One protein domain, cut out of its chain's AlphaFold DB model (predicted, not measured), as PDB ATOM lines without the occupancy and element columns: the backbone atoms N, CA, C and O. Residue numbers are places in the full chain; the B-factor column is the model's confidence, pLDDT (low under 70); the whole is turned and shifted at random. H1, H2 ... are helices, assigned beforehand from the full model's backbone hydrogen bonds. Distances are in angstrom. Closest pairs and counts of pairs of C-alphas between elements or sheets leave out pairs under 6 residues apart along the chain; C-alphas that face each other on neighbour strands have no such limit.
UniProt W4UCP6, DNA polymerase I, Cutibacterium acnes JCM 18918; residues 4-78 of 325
ATOM      1  N   ASP A   4      -9.198  -4.834  24.443       87.62
ATOM      2  CA  ASP A   4      -8.547  -6.145  24.291       87.62
ATOM      3  C   ASP A   4      -9.360  -7.277  24.935       87.62
ATOM      4  O   ASP A   4      -9.576  -8.322  24.328       87.62
ATOM      5  N   ALA A   5      -9.862  -7.061  26.150       89.31
ATOM      6  CA  ALA A   5     -10.646  -8.063  26.860       89.31
ATOM      7  C   ALA A   5     -12.009  -8.312  26.191       89.31
ATOM      8  O   ALA A   5     -12.474  -9.449  26.174       89.31
ATOM      9  N   VAL A   6     -12.635  -7.277  25.619       90.06
ATOM     10  CA  VAL A   6     -13.879  -7.432  24.846       90.06
ATOM     11  C   VAL A   6     -13.606  -8.170  23.537       90.06
ATOM     12  O   VAL A   6     -14.324  -9.117  23.226       90.06
ATOM     13  N   GLY A   7     -12.555  -7.791  22.803       90.81
ATOM     14  CA  GLY A   7     -12.182  -8.452  21.552       90.81
ATOM     15  C   GLY A   7     -11.871  -9.937  21.734       90.81
ATOM     16  O   GLY A   7     -12.316 -10.761  20.938       90.81
ATOM     17  N   ALA A   8     -11.179 -10.304  22.815       91.00
ATOM     18  CA  ALA A   8     -10.932 -11.702  23.160       91.00
ATOM     19  C   ALA A   8     -12.216 -12.443  23.570       91.00
ATOM     20  O   ALA A   8     -12.434 -13.577  23.159       91.00
ATOM     21  N   ALA A   9     -13.091 -11.812  24.361       92.19
ATOM     22  CA  ALA A   9     -14.344 -12.430  24.805       92.19
ATOM     23  C   ALA A   9     -15.344 -12.666  23.660       92.19
ATOM     24  O   ALA A   9     -16.156 -13.586  23.735       92.19
ATOM     25  N   LEU A  10     -15.297 -11.827  22.622       92.38
ATOM     26  CA  LEU A  10     -16.129 -11.944  21.425       92.38
ATOM     27  C   LEU A  10     -15.500 -12.799  20.317       92.38
ATOM     28  O   LEU A  10     -16.161 -13.001  19.298       92.38
ATOM     29  N   ASP A  11     -14.279 -13.301  20.536       92.50
ATOM     30  CA  ASP A  11     -13.505 -14.110  19.586       92.50
ATOM     31  C   ASP A  11     -13.350 -13.420  18.219       92.50
ATOM     32  O   ASP A  11     -13.713 -13.954  17.174       92.50
ATOM     33  N   LEU A  12     -12.885 -12.165  18.234       91.88
ATOM     34  CA  LEU A  12     -12.706 -11.375  17.014       91.88
ATOM     35  C   LEU A  12     -11.399 -11.723  16.290       91.88
ATOM     36  O   LEU A  12     -10.342 -11.826  16.913       91.88
ATOM     37  N   ASP A  13     -11.442 -11.772  14.957       88.75
ATOM     38  CA  ASP A  13     -10.247 -11.940  14.109       88.75
ATOM     39  C   ASP A  13      -9.269 -10.762  14.242       88.75
ATOM     40  O   ASP A  13      -8.047 -10.889  14.108       88.75
ATOM     41  N   VAL A  14      -9.821  -9.579  14.513       86.25
ATOM     42  CA  VAL A  14      -9.082  -8.339  14.715       86.25
ATOM     43  C   VAL A  14      -8.960  -8.084  16.211       86.25
ATOM     44  O   VAL A  14      -9.945  -7.855  16.906       86.25
ATOM     45  N   GLN A  15      -7.721  -8.117  16.699       85.38
ATOM     46  CA  GLN A  15      -7.379  -7.877  18.099       85.38
ATOM     47  C   GLN A  15      -6.574  -6.588  18.267       85.38
ATOM     48  O   GLN A  15      -5.865  -6.143  17.352       85.38
ATOM     49  N   LYS A  16      -6.670  -6.026  19.473       84.31
ATOM     50  CA  LYS A  16      -5.919  -4.847  19.905       84.31
ATOM     51  C   LYS A  16      -4.419  -5.136  19.975       84.31
ATOM     52  O   LYS A  16      -4.002  -6.146  20.539       84.31
ATOM     53  N   ASP A  17      -3.603  -4.206  19.485       82.94
ATOM     54  CA  ASP A  17      -2.147  -4.297  19.607       82.94
ATOM     55  C   ASP A  17      -1.667  -3.870  21.010       82.94
ATOM     56  O   ASP A  17      -1.951  -2.781  21.521       82.94
ATOM     57  N   THR A  18      -0.889  -4.750  21.640       80.69
ATOM     58  CA  THR A  18      -0.297  -4.547  22.969       80.69
ATOM     59  C   THR A  18       0.783  -3.457  22.998       80.69
ATOM     60  O   THR A  18       1.023  -2.862  24.056       80.69
ATOM     61  N   ALA A  19       1.396  -3.122  21.853       80.56
ATOM     62  CA  ALA A  19       2.394  -2.058  21.739       80.56
ATOM     63  C   ALA A  19       1.810  -0.655  21.997       80.56
ATOM     64  O   ALA A  19       2.539   0.254  22.420       80.56
ATOM     65  N   GLY A  20       0.492  -0.486  21.839       84.31
ATOM     66  CA  GLY A  20      -0.210   0.786  21.995       84.31
ATOM     67  C   GLY A  20       0.019   1.478  23.335       84.31
ATOM     68  O   GLY A  20       0.206   2.691  23.389       84.31
ATOM     69  N   LYS A  21       0.113   0.724  24.439       86.94
ATOM     70  CA  LYS A  21       0.329   1.303  25.779       86.94
ATOM     71  C   LYS A  21       1.642   2.088  25.874       86.94
ATOM     72  O   LYS A  21       1.689   3.131  26.528       86.94
ATOM     73  N   ARG A  22       2.704   1.596  25.226       91.06
ATOM     74  CA  ARG A  22       4.003   2.284  25.160       91.06
ATOM     75  C   ARG A  22       3.880   3.575  24.353       91.06
ATOM     76  O   ARG A  22       4.348   4.612  24.813       91.06
ATOM     77  N   LEU A  23       3.224   3.507  23.197       92.06
ATOM     78  CA  LEU A  23       3.071   4.627  22.266       92.06
ATOM     79  C   LEU A  23       2.188   5.744  22.847       92.06
ATOM     80  O   LEU A  23       2.579   6.908  22.817       92.06
ATOM     81  N   ILE A  24       1.072   5.397  23.500       90.88
ATOM     82  CA  ILE A  24       0.226   6.349  24.240       90.88
ATOM     83  C   ILE A  24       1.041   7.047  25.331       90.88
ATOM     84  O   ILE A  24       0.985   8.268  25.465       90.88
ATOM     85  N   LYS A  25       1.829   6.298  26.113       90.31
ATOM     86  CA  LYS A  25       2.693   6.901  27.137       90.31
ATOM     87  C   LYS A  25       3.708   7.856  26.502       90.31
ATOM     88  O   LYS A  25       3.929   8.942  27.029       90.31
ATOM     89  N   GLN A  26       4.300   7.474  25.376       89.94
ATOM     90  CA  GLN A  26       5.301   8.280  24.688       89.94
ATOM     91  C   GLN A  26       4.730   9.604  24.165       89.94
ATOM     92  O   GLN A  26       5.365  10.631  24.378       89.94
ATOM     93  N   PHE A  27       3.560   9.602  23.521       92.19
ATOM     94  CA  PHE A  27       3.060  10.780  22.800       92.19
ATOM     95  C   PHE A  27       1.913  11.535  23.488       92.19
ATOM     96  O   PHE A  27       1.742  12.729  23.243       92.19
ATOM     97  N   CYS A  28       1.144  10.888  24.365       91.44
ATOM     98  CA  CYS A  28      -0.062  11.477  24.966       91.44
ATOM     99  C   CYS A  28       0.105  11.873  26.437       91.44
ATOM    100  O   CYS A  28      -0.773  12.537  26.990       91.44
ATOM    101  N   THR A  29       1.203  11.481  27.094       89.94
ATOM    102  CA  THR A  29       1.468  11.860  28.492       89.94
ATOM    103  C   THR A  29       2.576  12.910  28.585       89.94
ATOM    104  O   THR A  29       3.478  12.906  27.744       89.94
ATOM    105  N   PRO A  30       2.530  13.830  29.572       88.12
ATOM    106  CA  PRO A  30       3.634  14.750  29.816       88.12
ATOM    107  C   PRO A  30       4.948  13.987  30.004       88.12
ATOM    108  O   PRO A  30       5.022  13.042  30.790       88.12
ATOM    109  N   ALA A  31       5.974  14.401  29.270       86.31
ATOM    110  CA  ALA A  31       7.298  13.801  29.298       86.31
ATOM    111  C   ALA A  31       8.251  14.659  30.134       86.31
ATOM    112  O   ALA A  31       8.155  15.886  30.154       86.31
ATOM    113  N   THR A  32       9.205  14.012  30.802       85.62
ATOM    114  CA  THR A  32      10.305  14.716  31.468       85.62
ATOM    115  C   THR A  32      11.184  15.410  30.419       85.62
ATOM    116  O   THR A  32      11.461  14.798  29.381       85.62
ATOM    117  N   PRO A  33      11.658  16.645  30.666       87.81
ATOM    118  CA  PRO A  33      12.630  17.308  29.800       87.81
ATOM    119  C   PRO A  33      13.843  16.420  29.505       87.81
ATOM    120  O   PRO A  33      14.451  15.852  30.411       87.81
ATOM    121  N   SER A  34      14.180  16.274  28.226       84.12
ATOM    122  CA  SER A  34      15.268  15.422  27.743       84.12
ATOM    123  C   SER A  34      15.803  15.913  26.394       84.12
ATOM    124  O   SER A  34      15.188  16.737  25.720       84.12
ATOM    125  N   VAL A  35      16.946  15.380  25.958       77.75
ATOM    126  CA  VAL A  35      17.503  15.690  24.626       77.75
ATOM    127  C   VAL A  35      16.535  15.274  23.506       77.75
ATOM    128  O   VAL A  35      16.396  15.990  22.520       77.75
ATOM    129  N   LEU A  36      15.800  14.173  23.699       71.69
ATOM    130  CA  LEU A  36      14.811  13.640  22.753       71.69
ATOM    131  C   LEU A  36      13.638  14.594  22.485       71.69
ATOM    132  O   LEU A  36      13.103  14.601  21.383       71.69
ATOM    133  N   ASN A  37      13.247  15.415  23.460       78.62
ATOM    134  CA  ASN A  37      12.145  16.372  23.314       78.62
ATOM    135  C   ASN A  37      12.602  17.835  23.302       78.62
ATOM    136  O   ASN A  37      11.790  18.734  23.523       78.62
ATOM    137  N   GLY A  38      13.897  18.082  23.073       80.94
ATOM    138  CA  GLY A  38      14.459  19.433  23.052       80.94
ATOM    139  C   GLY A  38      14.307  20.181  24.380       80.94
ATOM    140  O   GLY A  38      14.198  21.402  24.379       80.94
ATOM    141  N   GLY A  39      14.242  19.460  25.506       83.69
ATOM    142  CA  GLY A  39      13.978  20.027  26.832       83.69
ATOM    143  C   GLY A  39      12.508  20.379  27.092       83.69
ATOM    144  O   GLY A  39      12.199  20.984  28.118       83.69
ATOM    145  N   GLY A  40      11.596  20.016  26.187       85.50
ATOM    146  CA  GLY A  40      10.164  20.234  26.339       85.50
ATOM    147  C   GLY A  40       9.493  19.270  27.321       85.50
ATOM    148  O   GLY A  40      10.079  18.311  27.815       85.50
ATOM    149  N   THR A  41       8.207  19.504  27.578       88.62
ATOM    150  CA  THR A  41       7.371  18.655  28.449       88.62
ATOM    151  C   THR A  41       6.512  17.653  27.671       88.62
ATOM    152  O   THR A  41       5.617  17.018  28.230       88.62
ATOM    153  N   ARG A  42       6.742  17.522  26.359       88.56
ATOM    154  CA  ARG A  42       6.005  16.634  25.449       88.56
ATOM    155  C   ARG A  42       6.923  16.106  24.357       88.56
ATOM    156  O   ARG A  42       7.747  16.853  23.839       88.56
ATOM    157  N   ASN A  43       6.722  14.854  23.965       89.56
ATOM    158  CA  ASN A  43       7.371  14.290  22.786       89.56
ATOM    159  C   ASN A  43       6.525  14.626  21.554       89.56
ATOM    160  O   ASN A  43       5.361  14.238  21.467       89.56
ATOM    161  N   LEU A  44       7.094  15.386  20.619       89.94
ATOM    162  CA  LEU A  44       6.421  15.748  19.370       89.94
ATOM    163  C   LEU A  44       6.491  14.598  18.357       89.94
ATOM    164  O   LEU A  44       7.434  13.809  18.414       89.94
ATOM    165  N   PRO A  45       5.594  14.535  17.362       92.00
ATOM    166  CA  PRO A  45       5.716  13.588  16.249       92.00
ATOM    167  C   PRO A  45       7.102  13.584  15.582       92.00
ATOM    168  O   PRO A  45       7.613  12.546  15.184       92.00
ATOM    169  N   SER A  46       7.745  14.752  15.514       90.12
ATOM    170  CA  SER A  46       9.085  14.931  14.950       90.12
ATOM    171  C   SER A  46      10.218  14.373  15.819       90.12
ATOM    172  O   SER A  46      11.333  14.244  15.325       90.12
ATOM    173  N   SER A  47       9.967  14.076  17.100       87.94
ATOM    174  CA  SER A  47      10.986  13.553  18.030       87.94
ATOM    175  C   SER A  47      11.314  12.076  17.794       87.94
ATOM    176  O   SER A  47      12.430  11.644  18.062       87.94
ATOM    177  N   ASP A  48      10.353  11.316  17.265       90.38
ATOM    178  CA  ASP A  48      10.487   9.905  16.904       90.38
ATOM    179  C   ASP A  48       9.427   9.578  15.843       90.38
ATOM    180  O   ASP A  48       8.320   9.125  16.147       90.38
ATOM    181  N   SER A  49       9.753   9.874  14.584       92.81
ATOM    182  CA  SER A  49       8.833   9.722  13.453       92.81
ATOM    183  C   SER A  49       8.428   8.267  13.209       92.81
ATOM    184  O   SER A  49       7.293   8.007  12.814       92.81
ATOM    185  N   THR A  50       9.323   7.316  13.485       94.12
ATOM    186  CA  THR A  50       9.058   5.882  13.343       94.12
ATOM    187  C   THR A  50       8.020   5.415  14.358       94.12
ATOM    188  O   THR A  50       7.013   4.822  13.971       94.12
ATOM    189  N   SER A  51       8.209   5.711  15.651       92.81
ATOM    190  CA  SER A  51       7.199   5.364  16.663       92.81
ATOM    191  C   SER A  51       5.902   6.148  16.456       92.81
ATOM    192  O   SER A  51       4.831   5.646  16.785       92.81
ATOM    193  N   TRP A  52       5.963   7.362  15.899       94.94
ATOM    194  CA  TRP A  52       4.762   8.125  15.564       94.94
ATOM    195  C   TRP A  52       3.943   7.460  14.451       94.94
ATOM    196  O   TRP A  52       2.726   7.349  14.581       94.94
ATOM    197  N   ALA A  53       4.591   6.957  13.395       95.25
ATOM    198  CA  ALA A  53       3.916   6.179  12.354       95.25
ATOM    199  C   ALA A  53       3.254   4.920  12.940       95.25
ATOM    200  O   ALA A  53       2.062   4.709  12.742       95.25
ATOM    201  N   GLN A  54       3.977   4.170  13.782       94.19
ATOM    202  CA  GLN A  54       3.410   3.024  14.509       94.19
ATOM    203  C   GLN A  54       2.220   3.418  15.391       94.19
ATOM    204  O   GLN A  54       1.280   2.645  15.549       94.19
ATOM    205  N   PHE A  55       2.249   4.610  15.992       94.62
ATOM    206  CA  PHE A  55       1.142   5.106  16.803       94.62
ATOM    207  C   PHE A  55      -0.098   5.405  15.956       94.62
ATOM    208  O   PHE A  55      -1.209   5.119  16.398       94.62
ATOM    209  N   ILE A  56       0.066   5.931  14.740       94.62
ATOM    210  CA  ILE A  56      -1.042   6.110  13.791       94.62
ATOM    211  C   ILE A  56      -1.645   4.752  13.420       94.62
ATOM    212  O   ILE A  56      -2.857   4.586  13.566       94.62
ATOM    213  N   ASP A  57      -0.815   3.785  13.020       94.06
ATOM    214  CA  ASP A  57      -1.263   2.436  12.643       94.06
ATOM    215  C   ASP A  57      -1.994   1.748  13.808       94.06
ATOM    216  O   ASP A  57      -3.064   1.166  13.639       94.06
ATOM    217  N   TYR A  58      -1.465   1.891  15.027       92.56
ATOM    218  CA  TYR A  58      -2.099   1.413  16.254       92.56
ATOM    219  C   TYR A  58      -3.499   2.015  16.468       92.56
ATOM    220  O   TYR A  58      -4.439   1.289  16.789       92.56
ATOM    221  N   ASN A  59      -3.663   3.329  16.284       92.88
ATOM    222  CA  ASN A  59      -4.971   3.971  16.448       92.88
ATOM    223  C   ASN A  59      -5.967   3.515  15.371       92.88
ATOM    224  O   ASN A  59      -7.139   3.323  15.681       92.88
ATOM    225  N   GLN A  60      -5.515   3.311  14.127       94.25
ATOM    226  CA  GLN A  60      -6.354   2.737  13.069       94.25
ATOM    227  C   GLN A  60      -6.817   1.328  13.445       94.25
ATOM    228  O   GLN A  60      -8.006   1.028  13.356       94.25
ATOM    229  N   ARG A  61      -5.902   0.497  13.956       92.25
ATOM    230  CA  ARG A  61      -6.216  -0.854  14.424       92.25
ATOM    231  C   ARG A  61      -7.245  -0.859  15.555       92.25
ATOM    232  O   ARG A  61      -8.155  -1.678  15.522       92.25
ATOM    233  N   ASP A  62      -7.136   0.040  16.535       92.69
ATOM    234  CA  ASP A  62      -8.131   0.147  17.616       92.69
ATOM    235  C   ASP A  62      -9.537   0.459  17.050       92.69
ATOM    236  O   ASP A  62     -10.506  -0.168  17.476       92.69
ATOM    237  N   VAL A  63      -9.652   1.325  16.030       94.56
ATOM    238  CA  VAL A  63     -10.934   1.607  15.344       94.56
ATOM    239  C   VAL A  63     -11.473   0.376  14.605       94.56
ATOM    240  O   VAL A  63     -12.669   0.099  14.675       94.56
ATOM    241  N   GLU A  64     -10.617  -0.399  13.930       95.19
ATOM    242  CA  GLU A  64     -11.030  -1.665  13.300       95.19
ATOM    243  C   GLU A  64     -11.617  -2.643  14.327       95.19
ATOM    244  O   GLU A  64     -12.644  -3.273  14.068       95.19
ATOM    245  N   VAL A  65     -10.991  -2.755  15.506       94.06
ATOM    246  CA  VAL A  65     -11.488  -3.602  16.601       94.06
ATOM    247  C   VAL A  65     -12.839  -3.090  17.107       94.06
ATOM    248  O   VAL A  65     -13.753  -3.887  17.304       94.06
ATOM    249  N   GLU A  66     -13.000  -1.779  17.297       94.88
ATOM    250  CA  GLU A  66     -14.270  -1.176  17.728       94.88
ATOM    251  C   GLU A  66     -15.413  -1.440  16.735       94.88
ATOM    252  O   GLU A  66     -16.514  -1.802  17.156       94.88
ATOM    253  N   LEU A  67     -15.151  -1.332  15.429       95.56
ATOM    254  CA  LEU A  67     -16.122  -1.661  14.380       95.56
ATOM    255  C   LEU A  67     -16.478  -3.153  14.386       95.56
ATOM    256  O   LEU A  67     -17.656  -3.501  14.350       95.56
ATOM    257  N   ALA A  68     -15.490  -4.038  14.527       95.31
ATOM    258  CA  ALA A  68     -15.738  -5.475  14.626       95.31
ATOM    259  C   ALA A  68     -16.578  -5.836  15.868       95.31
ATOM    260  O   ALA A  68     -17.481  -6.673  15.787       95.31
ATOM    261  N   ILE A  69     -16.334  -5.179  17.010       94.31
ATOM    262  CA  ILE A  69     -17.174  -5.308  18.211       94.31
ATOM    263  C   ILE A  69     -18.602  -4.839  17.911       94.31
ATOM    264  O   ILE A  69     -19.555  -5.534  18.269       94.31
ATOM    265  N   HIS A  70     -18.758  -3.679  17.267       93.31
ATOM    266  CA  HIS A  70     -20.063  -3.128  16.911       93.31
ATOM    267  C   HIS A  70     -20.867  -4.099  16.036       93.31
ATOM    268  O   HIS A  70     -21.993  -4.452  16.389       93.31
ATOM    269  N   ASP A  71     -20.264  -4.601  14.960       94.44
ATOM    270  CA  ASP A  71     -20.902  -5.548  14.045       94.44
ATOM    271  C   ASP A  71     -21.286  -6.845  14.762       94.44
ATOM    272  O   ASP A  71     -22.409  -7.340  14.622       94.44
ATOM    273  N   ARG A  72     -20.389  -7.370  15.609       93.88
ATOM    274  CA  ARG A  72     -20.626  -8.596  16.380       93.88
ATOM    275  C   ARG A  72     -21.761  -8.456  17.394       93.88
ATOM    276  O   ARG A  72     -22.434  -9.452  17.687       93.88
ATOM    277  N   LEU A  73     -21.962  -7.252  17.931       93.38
ATOM    278  CA  LEU A  73     -23.003  -6.919  18.906       93.38
ATOM    279  C   LEU A  73     -24.269  -6.324  18.274       93.38
ATOM    280  O   LEU A  73     -25.230  -6.076  18.995       93.38
ATOM    281  N   SER A  74     -24.322  -6.159  16.952       93.88
ATOM    282  CA  SER A  74     -25.463  -5.570  16.229       93.88
ATOM    283  C   SER A  74     -26.810  -6.256  16.504       93.88
ATOM    284  O   SER A  74     -27.858  -5.614  16.481       93.88
ATOM    285  N   SER A  75     -26.792  -7.555  16.824       93.94
ATOM    286  CA  SER A  75     -27.987  -8.329  17.200       93.94
ATOM    287  C   SER A  75     -28.532  -7.992  18.597       93.94
ATOM    288  O   SER A  75     -29.634  -8.413  18.943       93.94
ATOM    289  N   PHE A  76     -27.776  -7.243  19.402       93.88
ATOM    290  CA  PHE A  76     -28.109  -6.849  20.770       93.88
ATOM    291  C   PHE A  76     -28.075  -5.320  20.894       93.88
ATOM    292  O   PHE A  76     -27.189  -4.771  21.557       93.88
ATOM    293  N   PRO A  77     -29.009  -4.606  20.240       91.94
ATOM    294  CA  PRO A  77     -29.019  -3.154  20.273       91.94
ATOM    295  C   PRO A  77     -29.207  -2.643  21.703       91.94
ATOM    296  O   PRO A  77     -30.028  -3.153  22.470       91.94
ATOM    297  N   ILE A  78     -28.446  -1.607  22.047       91.75
ATOM    298  CA  ILE A  78     -28.583  -0.913  23.326       91.75
ATOM    299  C   ILE A  78     -29.941  -0.188  23.342       91.75
ATOM    300  O   ILE A  78     -30.239   0.530  22.382       91.75
TER     301      ILE A  78
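AT A GLANCE: This is residues 4 to 78 of the 325 residues of the protein "DNA polymerase I" of Cutibacterium acnes JCM 18918 (UniProt W4UCP6). One long helix, H3, runs along most of a rod, with the short helices H1 and H2 beside different parts of it and a long loop, residues 29 to 48, by its first end. The printed part has 75 residues, with three named helices in the order H1, H2, H3 and no named strand: all helix. It is loose, radius of gyration of the C-alphas 16.1 A, spanning 51 by 21 by 16 A.

HOW THE PARTS SIT: H3, residues 49 to 73, touches H2, residues 20 to 28, with residues 51 to 59 alone; the closest C-alphas, Leu 23 and Phe 55, are 5.8 A apart. Their tilt is steep, 58 degrees, opposite ways. With residues 65 to 69 alone, H3 only just touches H1, residues 4 to 9: 3 pairs of C-alphas are within 8 A, the closest Gly 7 and Ile 69 at 6.8 A. Their tilt is shallow, 29 degrees, the same way. H1 and H2 are apart. In H1, H2 and H3 every O i to N i+4 pair is within hydrogen-bond range.

IN THESE COORDINATES: H3 runs 36.3 A from C-alpha 49 at (8.833, 9.722, 13.453) to C-alpha 73 at (-23.003, -6.919, 18.906). H2 measures 11.1 A and H1 8.6 A.

THE WHOLE: The farthest C-alphas, Val 35 and Ser 75, are 52.0 A apart. The printed part has no cut. The link H2 to H3 is long. No printed residue is under pLDDT 70.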